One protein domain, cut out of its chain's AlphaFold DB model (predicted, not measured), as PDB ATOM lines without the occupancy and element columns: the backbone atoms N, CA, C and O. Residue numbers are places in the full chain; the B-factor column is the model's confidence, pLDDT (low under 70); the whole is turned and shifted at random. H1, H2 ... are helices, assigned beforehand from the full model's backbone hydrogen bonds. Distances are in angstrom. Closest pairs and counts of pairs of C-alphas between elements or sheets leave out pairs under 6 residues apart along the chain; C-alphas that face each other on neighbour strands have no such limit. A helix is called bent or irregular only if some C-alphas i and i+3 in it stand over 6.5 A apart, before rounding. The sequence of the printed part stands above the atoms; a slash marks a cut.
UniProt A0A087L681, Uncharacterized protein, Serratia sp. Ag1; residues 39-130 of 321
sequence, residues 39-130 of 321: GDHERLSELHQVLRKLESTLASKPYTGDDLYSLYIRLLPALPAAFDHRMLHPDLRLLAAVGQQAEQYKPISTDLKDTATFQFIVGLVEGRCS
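What this domain is: This is residues 39 to 130 of the 321 residues of an uncharacterized protein of Serratia sp. Ag1 (UniProt A0A087L681). Two helical hairpins pack crosswise: H1, the longest helix, folds back into H2, and H3 with H4 crosses them. The printed part has 92 residues with four named helices, H1 to H4, and no named strand, all helix. It is compact, radius of gyration of the C-alphas 12.8 A, spanning 37 by 28 by 24 A.

How they stand to each other: H1, residues 40 to 59, touches H2, residues 65 to 82, at a shallow tilt of 30 degrees, opposite ways; closest C-alphas Arg 43 and Ala 78, 5.1 A. H3, residues 90 to 103, touches H4, residues 115 to 129, at 23 degrees, opposite ways; closest C-alphas Ala 102 and Ala 116, 4.9 A. H2 touches H3 with residues 72 to 76 alone, only just about perpendicular at 72 degrees; closest C-alphas Tyr 72 and Leu 95, 6.5 A. H1 and H4 are only just apart, 8.5 A. Every O i to N i+4 pair is within hydrogen-bond range in H3 and H4, 15 of 16 in H1, 10 of 14 in H2.

Where its parts are: H1, 29.4 A long, begins at C-alpha 40 (204.305, 225.371, 262.425). H2, 25.2 A, is only just irregular: C-alphas 77 and 80 are 6.8 A apart. H3 measures 19.8 A; H4, 20.8 A, ends at C-alpha 129 (196.540, 213.019, 291.330).

The domain as a whole: The printed part has no cut; the H3 to H4 link is long. Residues 80 to 84, among others, have pLDDT under 70.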
ATOM      1  N   GLY A  39     207.614 227.582 260.873       66.88
ATOM      2  CA  GLY A  39     207.604 227.390 262.336       66.88
ATOM      3  C   GLY A  39     206.407 226.579 262.867       66.88
ATOM      4  O   GLY A  39     206.316 226.336 264.068       66.88
ATOM      5  N   ASP A  40     205.468 226.162 262.008       71.12
ATOM      6  CA  ASP A  40     204.305 225.371 262.425       71.12
ATOM      7  C   ASP A  40     204.698 223.946 262.857       71.12
ATOM      8  O   ASP A  40     204.070 223.400 263.766       71.12
ATOM      9  N   HIS A  41     205.780 223.381 262.298       72.75
ATOM     10  CA  HIS A  41     206.318 222.086 262.743       72.75
ATOM     11  C   HIS A  41     206.915 222.155 264.151       72.75
ATOM     12  O   HIS A  41     206.670 221.256 264.957       72.75
ATOM     13  N   GLU A  42     207.661 223.227 264.454       66.38
ATOM     14  CA  GLU A  42     208.353 223.408 265.737       66.38
ATOM     15  C   GLU A  42     207.343 223.371 266.882       66.38
ATOM     16  O   GLU A  42     207.571 222.738 267.901       66.38
ATOM     17  N   ARG A  43     206.158 223.953 266.684       79.31
ATOM     18  CA  ARG A  43     205.114 224.011 267.716       79.31
ATOM     19  C   ARG A  43     204.514 222.645 268.035       79.31
ATOM     20  O   ARG A  43     204.383 222.306 269.206       79.31
ATOM     21  N   LEU A  44     204.144 221.856 267.025       85.75
ATOM     22  CA  LEU A  44     203.587 220.514 267.247       85.75
ATOM     23  C   LEU A  44     204.642 219.551 267.799       85.75
ATOM     24  O   LEU A  44     204.348 218.779 268.712       85.75
ATOM     25  N   SER A  45     205.872 219.645 267.290       87.25
ATOM     26  CA  SER A  45     207.007 218.875 267.797       87.25
ATOM     27  C   SER A  45     207.295 219.208 269.266       87.25
ATOM     28  O   SER A  45     207.388 218.292 270.083       87.25
ATOM     29  N   GLU A  46     207.319 220.491 269.643       89.50
ATOM     30  CA  GLU A  46     207.527 220.906 271.034       89.50
ATOM     31  C   GLU A  46     206.419 220.399 271.965       89.50
ATOM     32  O   GLU A  46     206.724 219.865 273.030       89.50
ATOM     33  N   LEU A  47     205.140 220.478 271.574       90.56
ATOM     34  CA  LEU A  47     204.038 219.937 272.387       90.56
ATOM     35  C   LEU A  47     204.189 218.428 272.625       90.56
ATOM     36  O   LEU A  47     204.005 217.958 273.753       90.56
ATOM     37  N   HIS A  48     204.556 217.679 271.582       92.12
ATOM     38  CA  HIS A  48     204.808 216.242 271.679       92.12
ATOM     39  C   HIS A  48     205.972 215.943 272.627       92.12
ATOM     40  O   HIS A  48     205.832 215.152 273.562       92.12
ATOM     41  N   GLN A  49     207.107 216.621 272.442       91.19
ATOM     42  CA  GLN A  49     208.297 216.426 273.266       91.19
ATOM     43  C   GLN A  49     208.065 216.810 274.732       91.19
ATOM     44  O   GLN A  49     208.480 216.069 275.627       91.19
ATOM     45  N   VAL A  50     207.394 217.937 274.996       93.12
ATOM     46  CA  VAL A  50     207.083 218.393 276.358       93.12
ATOM     47  C   VAL A  50     206.170 217.397 277.059       93.12
ATOM     48  O   VAL A  50     206.474 217.019 278.189       93.12
ATOM     49  N   LEU A  51     205.103 216.917 276.407       93.31
ATOM     50  CA  LEU A  51     204.192 215.936 277.008       93.31
ATOM     51  C   LEU A  51     204.935 214.655 277.391       93.31
ATOM     52  O   LEU A  51     204.853 214.192 278.527       93.31
ATOM     53  N   ARG A  52     205.737 214.121 276.471       90.69
ATOM     54  CA  ARG A  52     206.514 212.906 276.722       90.69
ATOM     55  C   ARG A  52     207.529 213.077 277.837       90.69
ATOM     56  O   ARG A  52     207.689 212.197 278.686       90.69
ATOM     57  N   LYS A  53     208.250 214.198 277.827       91.12
ATOM     58  CA  LYS A  53     209.242 214.471 278.859       91.12
ATOM     59  C   LYS A  53     208.550 214.663 280.206       91.12
ATOM     60  O   LYS A  53     209.027 214.083 281.173       91.12
ATOM     61  N   LEU A  54     207.397 215.331 280.255       91.69
ATOM     62  CA  LEU A  54     206.563 215.463 281.450       91.69
ATOM     63  C   LEU A  54     206.142 214.099 282.015       91.69
ATOM     64  O   LEU A  54     206.364 213.844 283.197       91.69
ATOM     65  N   GLU A  55     205.601 213.204 281.183       89.12
ATOM     66  CA  GLU A  55     205.249 211.833 281.587       89.12
ATOM     67  C   GLU A  55     206.458 211.084 282.158       89.12
ATOM     68  O   GLU A  55     206.374 210.475 283.225       89.12
ATOM     69  N   SER A  56     207.605 211.162 281.475       87.88
ATOM     70  CA  SER A  56     208.825 210.480 281.913       87.88
ATOM     71  C   SER A  56     209.392 211.052 283.216       87.88
ATOM     72  O   SER A  56     209.762 210.280 284.098       87.88
ATOM     73  N   THR A  57     209.409 212.381 283.366       87.88
ATOM     74  CA  THR A  57     209.910 213.083 284.554       87.88
ATOM     75  C   THR A  57     209.062 212.733 285.769       87.88
ATOM     76  O   THR A  57     209.596 212.437 286.831       87.88
ATOM     77  N   LEU A  58     207.738 212.703 285.620       83.62
ATOM     78  CA  LEU A  58     206.836 212.373 286.724       83.62
ATOM     79  C   LEU A  58     206.858 210.880 287.083       83.62
ATOM     80  O   LEU A  58     206.574 210.521 288.229       83.62
ATOM     81  N   ALA A  59     207.219 210.011 286.135       84.00
ATOM     82  CA  ALA A  59     207.445 208.592 286.391       84.00
ATOM     83  C   ALA A  59     208.795 208.323 287.088       84.00
ATOM     84  O   ALA A  59     208.888 207.408 287.909       84.00
ATOM     85  N   SER A  60     209.837 209.111 286.798       78.31
ATOM     86  CA  SER A  60     211.137 209.008 287.464       78.31
ATOM     87  C   SER A  60     211.090 209.656 288.850       78.31
ATOM     88  O   SER A  60     211.022 210.873 288.979       78.31
ATOM     89  N   LYS A  61     211.133 208.846 289.913       73.06
ATOM     90  CA  LYS A  61     211.319 209.344 291.285       73.06
ATOM     91  C   LYS A  61     212.798 209.231 291.684       73.06
ATOM     92  O   LYS A  61     213.356 208.148 291.499       73.06
ATOM     93  N   PRO A  62     213.410 210.263 292.299       73.81
ATOM     94  CA  PRO A  62     212.898 211.623 292.515       73.81
ATOM     95  C   PRO A  62     212.981 212.480 291.237       73.81
ATOM     96  O   PRO A  62     213.890 212.296 290.434       73.81
ATOM     97  N   TYR A  63     212.068 213.439 291.078       71.94
ATOM     98  CA  TYR A  63     212.154 214.488 290.055       71.94
ATOM     99  C   TYR A  63     212.589 215.812 290.688       71.94
ATOM    100  O   TYR A  63     212.361 216.041 291.879       71.94
ATOM    101  N   THR A  64     213.217 216.682 289.897       70.00
ATOM    102  CA  THR A  64     213.660 218.004 290.354       70.00
ATOM    103  C   THR A  64     212.683 219.097 289.917       70.00
ATOM    104  O   THR A  64     211.958 218.943 288.931       70.00
ATOM    105  N   GLY A  65     212.650 220.214 290.651       71.81
ATOM    106  CA  GLY A  65     211.898 221.401 290.231       71.81
ATOM    107  C   GLY A  65     212.394 221.962 288.900       71.81
ATOM    108  O   GLY A  65     211.585 222.405 288.087       71.81
ATOM    109  N   ASP A  66     213.696 221.841 288.644       79.25
ATOM    110  CA  ASP A  66     214.363 222.301 287.424       79.25
ATOM    111  C   ASP A  66     213.827 221.607 286.173       79.25
ATOM    112  O   ASP A  66     213.582 222.266 285.159       79.25
ATOM    113  N   ASP A  67     213.591 220.293 286.247       82.88
ATOM    114  CA  ASP A  67     213.033 219.526 285.131       82.88
ATOM    115  C   ASP A  67     211.630 220.024 284.761       82.88
ATOM    116  O   ASP A  67     211.325 220.236 283.586       82.88
ATOM    117  N   LEU A  68     210.770 220.229 285.763       85.81
ATOM    118  CA  LEU A  68     209.384 220.659 285.556       85.81
ATOM    119  C   LEU A  68     209.304 222.124 285.110       85.81
ATOM    120  O   LEU A  68     208.512 222.452 284.225       85.81
ATOM    121  N   TYR A  69     210.148 222.991 285.670       85.06
ATOM    122  CA  TYR A  69     210.246 224.389 285.260       85.06
ATOM    123  C   TYR A  69     210.733 224.513 283.813       85.06
ATOM    124  O   TYR A  69     210.132 225.232 283.015       85.06
ATOM    125  N   SER A  70     211.756 223.744 283.428       88.38
ATOM    126  CA  SER A  70     212.258 223.722 282.049       88.38
ATOM    127  C   SER A  70     211.171 223.312 281.051       88.38
ATOM    128  O   SER A  70     211.086 223.872 279.958       88.38
ATOM    129  N   LEU A  71     210.304 222.365 281.425       91.69
ATOM    130  CA  LEU A  71     209.166 221.958 280.598       91.69
ATOM    131  C   LEU A  71     208.104 223.047 280.478       91.69
ATOM    132  O   LEU A  71     207.582 223.263 279.386       91.69
ATOM    133  N   TYR A  72     207.807 223.745 281.571       91.31
ATOM    134  CA  TYR A  72     206.882 224.872 281.554       91.31
ATOM    135  C   TYR A  72     207.381 225.998 280.634       91.31
ATOM    136  O   TYR A  72     206.641 226.440 279.756       91.31
ATOM    137  N   ILE A  73     208.655 226.388 280.742       88.81
ATOM    138  CA  ILE A  73     209.244 227.427 279.883       88.81
ATOM    139  C   ILE A  73     209.224 227.029 278.403       88.81
ATOM    140  O   ILE A  73     208.928 227.866 277.553       88.81
ATOM    141  N   ARG A  74     209.475 225.755 278.079       91.31
ATOM    142  CA  ARG A  74     209.355 225.243 276.702       91.31
ATOM    143  C   ARG A  74     207.919 225.238 276.183       91.31
ATOM    144  O   ARG A  74     207.701 225.455 274.995       91.31
ATOM    145  N   LEU A  75     206.939 225.007 277.056       90.88
ATOM    146  CA  LEU A  75     205.528 224.999 276.680       90.88
ATOM    147  C   LEU A  75     205.027 226.400 276.300       90.88
ATOM    148  O   LEU A  75     204.240 226.525 275.363       90.88
ATOM    149  N   LEU A  76     205.480 227.452 276.994       87.50
ATOM    150  CA  LEU A  76     204.950 228.814 276.844       87.50
ATOM    151  C   LEU A  76     204.926 229.333 275.388       87.50
ATOM    152  O   LEU A  76     203.860 229.781 274.960       87.50
ATOM    153  N   PRO A  77     206.007 229.244 274.584       85.88
ATOM    154  CA  PRO A  77     205.980 229.677 273.182       85.88
ATOM    155  C   PRO A  77     205.042 228.855 272.287       85.88
ATOM    156  O   PRO A  77     204.573 229.359 271.265       85.88
ATOM    157  N   ALA A  78     204.762 227.599 272.654       82.12
ATOM    158  CA  ALA A  78     203.884 226.711 271.896       82.12
ATOM    159  C   ALA A  78     202.391 226.960 272.184       82.12
ATOM    160  O   ALA A  78     201.549 226.630 271.346       82.12
ATOM    161  N   LEU A  79     202.049 227.582 273.323       79.19
ATOM    162  CA  LEU A  79     200.660 227.819 273.733       79.19
ATOM    163  C   LEU A  79     199.867 228.684 272.736       79.19
ATOM    164  O   LEU A  79     198.844 228.194 272.265       79.19
ATOM    165  N   PRO A  80     200.290 229.909 272.342       68.44
ATOM    166  CA  PRO A  80     199.469 230.788 271.499       68.44
ATOM    167  C   PRO A  80     199.087 230.172 270.150       68.44
ATOM    168  O   PRO A  80     198.023 230.461 269.619       68.44
ATOM    169  N   ALA A  81     199.938 229.302 269.605       55.53
ATOM    170  CA  ALA A  81     199.720 228.660 268.315       55.53
ATOM    171  C   ALA A  81     198.853 227.393 268.388       55.53
ATOM    172  O   ALA A  81     198.303 226.967 267.374       55.53
ATOM    173  N   ALA A  82     198.715 226.791 269.570       56.12
ATOM    174  CA  ALA A  82     197.821 225.658 269.772       56.12
ATOM    175  C   ALA A  82     196.340 226.072 269.765       56.12
ATOM    176  O   ALA A  82     195.479 225.229 269.544       56.12
ATOM    177  N   PHE A  83     196.024 227.352 269.981       59.28
ATOM    178  CA  PHE A  83     194.647 227.786 270.235       59.28
ATOM    179  C   PHE A  83     193.815 228.143 269.004       59.28
ATOM    180  O   PHE A  83     192.596 228.206 269.137       59.28
ATOM    181  N   ASP A  84     194.403 228.330 267.820       68.00
ATOM    182  CA  ASP A  84     193.592 228.742 266.666       68.00
ATOM    183  C   ASP A  84     192.642 227.618 266.217       68.00
ATOM    184  O   ASP A  84     191.491 227.883 265.868       68.00
ATOM    185  N   HIS A  85     193.075 226.352 266.305       79.44
ATOM    186  CA  HIS A  85     192.273 225.195 265.883       79.44
ATOM    187  C   HIS A  85     192.561 223.898 266.646       79.44
ATOM    188  O   HIS A  85     192.210 222.836 266.137       79.44
ATOM    189  N   ARG A  86     193.227 223.909 267.808       87.69
ATOM    190  CA  ARG A  86     193.553 222.669 268.535       87.69
ATOM    191  C   ARG A  86     193.189 222.747 270.008       87.69
ATOM    192  O   ARG A  86     193.091 223.814 270.608       87.69
ATOM    193  N   MET A  87     192.986 221.576 270.592       88.94
ATOM    194  CA  MET A  87     192.895 221.407 272.036       88.94
ATOM    195  C   MET A  87     194.179 220.755 272.526       88.94
ATOM    196  O   MET A  87     194.672 219.836 271.892       88.94
ATOM    197  N   LEU A  88     194.720 221.214 273.651       91.56
ATOM    198  CA  LEU A  88     195.924 220.635 274.248       91.56
ATOM    199  C   LEU A  88     195.591 219.474 275.184       91.56
ATOM    200  O   LEU A  88     194.585 219.533 275.899       91.56
ATOM    201  N   HIS A  89     196.492 218.488 275.239       94.44
ATOM    202  CA  HIS A  89     196.445 217.395 276.209       94.44
ATOM    203  C   HIS A  89     196.204 217.920 277.640       94.44
ATOM    204  O   HIS A  89     196.808 218.934 278.019       94.44
ATOM    205  N   PRO A  90     195.380 217.251 278.473       95.44
ATOM    206  CA  PRO A  90     195.037 217.735 279.808       95.44
ATOM    207  C   PRO A  90     196.260 218.012 280.684       95.44
ATOM    208  O   PRO A  90     196.301 219.036 281.356       95.44
ATOM    209  N   ASP A  91     197.288 217.163 280.628       95.44
ATOM    210  CA  ASP A  91     198.528 217.385 281.385       95.44
ATOM    211  C   ASP A  91     199.289 218.643 280.944       95.44
ATOM    212  O   ASP A  91     199.844 219.340 281.790       95.44
ATOM    213  N   LEU A  92     199.292 218.970 279.646       94.56
ATOM    214  CA  LEU A  92     199.903 220.210 279.153       94.56
ATOM    215  C   LEU A  92     199.105 221.429 279.619       94.56
ATOM    216  O   LEU A  92     199.682 222.431 280.033       94.56
ATOM    217  N   ARG A  93     197.770 221.334 279.609       94.06
ATOM    218  CA  ARG A  93     196.889 222.389 280.131       94.06
ATOM    219  C   ARG A  93     197.090 222.608 281.626       94.06
ATOM    220  O   ARG A  93     197.133 223.753 282.059       94.06
ATOM    221  N   LEU A  94     197.216 221.529 282.398       95.56
ATOM    222  CA  LEU A  94     197.481 221.598 283.831       95.56
ATOM    223  C   LEU A  94     198.859 222.211 284.107       95.56
ATOM    224  O   LEU A  94     198.954 223.119 284.926       95.56
ATOM    225  N   LEU A  95     199.897 221.773 283.385       94.44
ATOM    226  CA  LEU A  95     201.245 222.343 283.473       94.44
ATOM    227  C   LEU A  95     201.232 223.855 283.216       94.44
ATOM    228  O   LEU A  95     201.788 224.616 284.004       94.44
ATOM    229  N   ALA A  96     200.559 224.290 282.146       92.69
ATOM    230  CA  ALA A  96     200.414 225.705 281.822       92.69
ATOM    231  C   ALA A  96     199.641 226.474 282.903       92.69
ATOM    232  O   ALA A  96     200.103 227.521 283.345       92.69
ATOM    233  N   ALA A  97     198.494 225.956 283.350       92.69
ATOM    234  CA  ALA A  97     197.633 226.635 284.318       92.69
ATOM    235  C   ALA A  97     198.320 226.819 285.679       92.69
ATOM    236  O   ALA A  97     198.294 227.911 286.242       92.69
ATOM    237  N   VAL A  98     198.967 225.768 286.188       93.00
ATOM    238  CA  VAL A  98     199.668 225.820 287.476       93.00
ATOM    239  C   VAL A  98     200.912 226.708 287.386       93.00
ATOM    240  O   VAL A  98     201.169 227.482 288.307       93.00
ATOM    241  N   GLY A  99     201.658 226.651 286.275       90.44
ATOM    242  CA  GLY A  99     202.804 227.535 286.052       90.44
ATOM    243  C   GLY A  99     202.398 229.009 286.009       90.44
ATOM    244  O   GLY A  99     202.936 229.821 286.757       90.44
ATOM    245  N   GLN A 100     201.360 229.341 285.237       89.25
ATOM    246  CA  GLN A 100     200.826 230.704 285.169       89.25
ATOM    247  C   GLN A 100     200.330 231.197 286.530       89.25
ATOM    248  O   GLN A 100     200.554 232.353 286.877       89.25
ATOM    249  N   GLN A 101     199.672 230.336 287.314       88.81
ATOM    250  CA  GLN A 101     199.209 230.680 288.657       88.81
ATOM    251  C   GLN A 101     200.374 230.956 289.617       88.81
ATOM    252  O   GLN A 101     200.309 231.913 290.386       88.81
ATOM    253  N   ALA A 102     201.436 230.150 289.579       85.12
ATOM    254  CA  ALA A 102     202.612 230.363 290.421       85.12
ATOM    255  C   ALA A 102     203.344 231.670 290.061       85.12
ATOM    256  O   ALA A 102     203.753 232.415 290.955       85.12
ATOM    257  N   GLU A 103     203.413 232.012 288.771       83.94
ATOM    258  CA  GLU A 103     204.034 233.256 288.296       83.94
ATOM    259  C   GLU A 103     203.268 234.537 288.666       83.94
ATOM    260  O   GLU A 103     203.859 235.617 288.636       83.94
ATOM    261  N   GLN A 104     201.991 234.452 289.072       80.50
ATOM    262  CA  GLN A 104     201.208 235.627 289.501       80.50
ATOM    263  C   GLN A 104     201.815 236.343 290.712       80.50
ATOM    264  O   GLN A 104     201.612 237.545 290.882       80.50
ATOM    265  N   TYR A 105     202.543 235.612 291.557       69.94
ATOM    266  CA  TYR A 105     203.119 236.142 292.790       69.94
ATOM    267  C   TYR A 105     204.602 236.478 292.632       69.94
ATOM    268  O   TYR A 105     205.064 237.503 293.137       69.94
ATOM    269  N   LYS A 106     205.354 235.613 291.942       75.00
ATOM    270  CA  LYS A 106     206.789 235.761 291.675       75.00
ATOM    271  C   LYS A 106     207.190 234.846 290.509       75.00
ATOM    272  O   LYS A 106     206.641 233.751 290.426       75.00
ATOM    273  N   PRO A 107     208.153 235.231 289.647       77.81
ATOM    274  CA  PRO A 107     208.674 234.332 288.620       77.81
ATOM    275  C   PRO A 107     209.157 233.014 289.226       77.81
ATOM    276  O   PRO A 107     209.906 233.027 290.208       77.81
ATOM    277  N   ILE A 108     208.744 231.896 288.629       75.56
ATOM    278  CA  ILE A 108     209.237 230.574 289.016       75.56
ATOM    279  C   ILE A 108     210.748 230.540 288.756       75.56
ATOM    280  O   ILE A 108     211.244 231.087 287.771       75.56
ATOM    281  N   SER A 109     211.491 229.908 289.658       74.50
ATOM    282  CA  SER A 109     212.935 229.717 289.517       74.50
ATOM    283  C   SER A 109     213.318 228.248 289.694       74.50
ATOM    284  O   SER A 109     212.475 227.399 289.981       74.50
ATOM    285  N   THR A 110     214.602 227.943 289.562       71.69
ATOM    286  CA  THR A 110     215.164 226.618 289.865       71.69
ATOM    287  C   THR A 110     215.318 226.359 291.375       71.69
ATOM    288  O   THR A 110     215.540 225.231 291.809       71.69
ATOM    289  N   ASP A 111     215.174 227.381 292.228       74.25
ATOM    290  CA  ASP A 111     215.294 227.201 293.677       74.25
ATOM    291  C   ASP A 111     214.021 226.570 294.263       74.25
ATOM    292  O   ASP A 111     212.977 227.208 294.357       74.25
ATOM    293  N   LEU A 112     214.113 225.321 294.725       67.12
ATOM    294  CA  LEU A 112     213.015 224.607 295.395       67.12
ATOM    295  C   LEU A 112     212.545 225.266 296.701       67.12
ATOM    296  O   LEU A 112     211.454 224.959 297.178       67.12
ATOM    297  N   LYS A 113     213.365 226.131 297.310       72.69
ATOM    298  CA  LYS A 113     212.970 226.916 298.487       72.69
ATOM    299  C   LYS A 113     212.131 228.131 298.106       72.69
ATOM    300  O   LYS A 113     211.520 228.739 298.987       72.69
ATOM    301  N   ASP A 114     212.101 228.489 296.824       80.69
ATOM    302  CA  ASP A 114     211.223 229.529 296.327       80.69
ATOM    303  C   ASP A 114     209.763 229.077 296.421       80.69
ATOM    304  O   ASP A 114     209.382 227.986 295.991       80.69
ATOM    305  N   THR A 115     208.929 229.928 297.014       81.94
ATOM    306  CA  THR A 115     207.523 229.608 297.264       81.94
ATOM    307  C   THR A 115     206.741 229.398 295.968       81.94
ATOM    308  O   THR A 115     205.881 228.521 295.947       81.94
ATOM    309  N   ALA A 116     207.051 230.128 294.888       82.12
ATOM    310  CA  ALA A 116     206.379 229.943 293.604       82.12
ATOM    311  C   ALA A 116     206.778 228.605 292.969       82.12
ATOM    312  O   ALA A 116     205.910 227.857 292.527       82.12
ATOM    313  N   THR A 117     208.065 228.242 293.011       82.06
ATOM    314  CA  THR A 117     208.543 226.930 292.536       82.06
ATOM    315  C   THR A 117     207.935 225.774 293.332       82.06
ATOM    316  O   THR A 117     207.476 224.792 292.746       82.06
ATOM    317  N   PHE A 118     207.857 225.891 294.660       83.56
ATOM    318  CA  PHE A 118     207.209 224.882 295.498       83.56
ATOM    319  C   PHE A 118     205.711 224.744 295.182       83.56
ATOM    320  O   PHE A 118     205.230 223.633 294.965       83.56
ATOM    321  N   GLN A 119     204.980 225.862 295.097       86.62
ATOM    322  CA  GLN A 119     203.556 225.876 294.740       86.62
ATOM    323  C   GLN A 119     203.302 225.300 293.345       86.62
ATOM    324  O   GLN A 119     202.338 224.561 293.161       86.62
ATOM    325  N   PHE A 120     204.180 225.589 292.383       89.12
ATOM    326  CA  PHE A 120     204.109 225.045 291.032       89.12
ATOM    327  C   PHE A 120     204.203 223.512 291.028       89.12
ATOM    328  O   PHE A 120     203.362 222.831 290.440       89.12
ATOM    329  N   ILE A 121     205.195 222.955 291.725       86.56
ATOM    330  CA  ILE A 121     205.398 221.502 291.786       86.56
ATOM    331  C   ILE A 121     204.235 220.827 292.512       86.56
ATOM    332  O   ILE A 121     203.679 219.852 292.006       86.56
ATOM    333  N   VAL A 122     203.852 221.347 293.681       88.75
ATOM    334  CA  VAL A 122     202.748 220.792 294.474       88.75
ATOM    335  C   VAL A 122     201.445 220.843 293.682       88.75
ATOM    336  O   VAL A 122     200.797 219.812 293.535       88.75
ATOM    337  N   GLY A 123     201.107 221.989 293.084       91.88
ATOM    338  CA  GLY A 123     199.887 222.146 292.294       91.88
ATOM    339  C   GLY A 123     199.829 221.208 291.089       91.88
ATOM    340  O   GLY A 123     198.769 220.660 290.787       91.88
ATOM    341  N   LEU A 124     200.961 220.956 290.424       92.19
ATOM    342  CA  LEU A 124     201.024 220.019 289.303       92.19
ATOM    343  C   LEU A 124     200.801 218.573 289.765       92.19
ATOM    344  O   LEU A 124     200.046 217.831 289.139       92.19
ATOM    345  N   VAL A 125     201.445 218.169 290.862       89.62
ATOM    346  CA  VAL A 125     201.340 216.808 291.408       89.62
ATOM    347  C   VAL A 125     199.944 216.550 291.963       89.62
ATOM    348  O   VAL A 125     199.307 215.571 291.578       89.62
ATOM    349  N   GLU A 126     199.443 217.437 292.821       93.12
ATOM    350  CA  GLU A 126     198.095 217.347 293.386       93.12
ATOM    351  C   GLU A 126     197.034 217.405 292.288       93.12
ATOM    352  O   GLU A 126     196.118 216.580 292.270       93.12
ATOM    353  N   GLY A 127     197.198 218.312 291.319       95.19
ATOM    354  CA  GLY A 127     196.325 218.427 290.158       95.19
ATOM    355  C   GLY A 127     196.239 217.116 289.382       95.19
ATOM    356  O   GLY A 127     195.136 216.610 289.172       95.19
ATOM    357  N   ARG A 128     197.379 216.501 289.039       92.69
ATOM    358  CA  ARG A 128     197.419 215.215 288.319       92.69
ATOM    359  C   ARG A 128     196.855 214.051 289.122       92.69
ATOM    360  O   ARG A 128     196.279 213.135 288.538       92.69
ATOM    361  N   CYS A 129     197.059 214.050 290.436       92.62
ATOM    362  CA  CYS A 129     196.540 213.019 291.330       92.62
ATOM    363  C   CYS A 129     195.053 213.205 291.658       92.62
ATOM    364  O   CYS A 129     194.440 212.291 292.209       92.62
ATOM    365  N   SER A 130     194.464 214.356 291.330       96.50
ATOM    366  CA  SER A 130     193.047 214.598 291.570       96.50
ATOM    367  C   SER A 130     192.174 213.678 290.713       96.50
ATOM    368  O   SER A 130     192.414 213.491 289.517       96.50
TER     369      SER A 130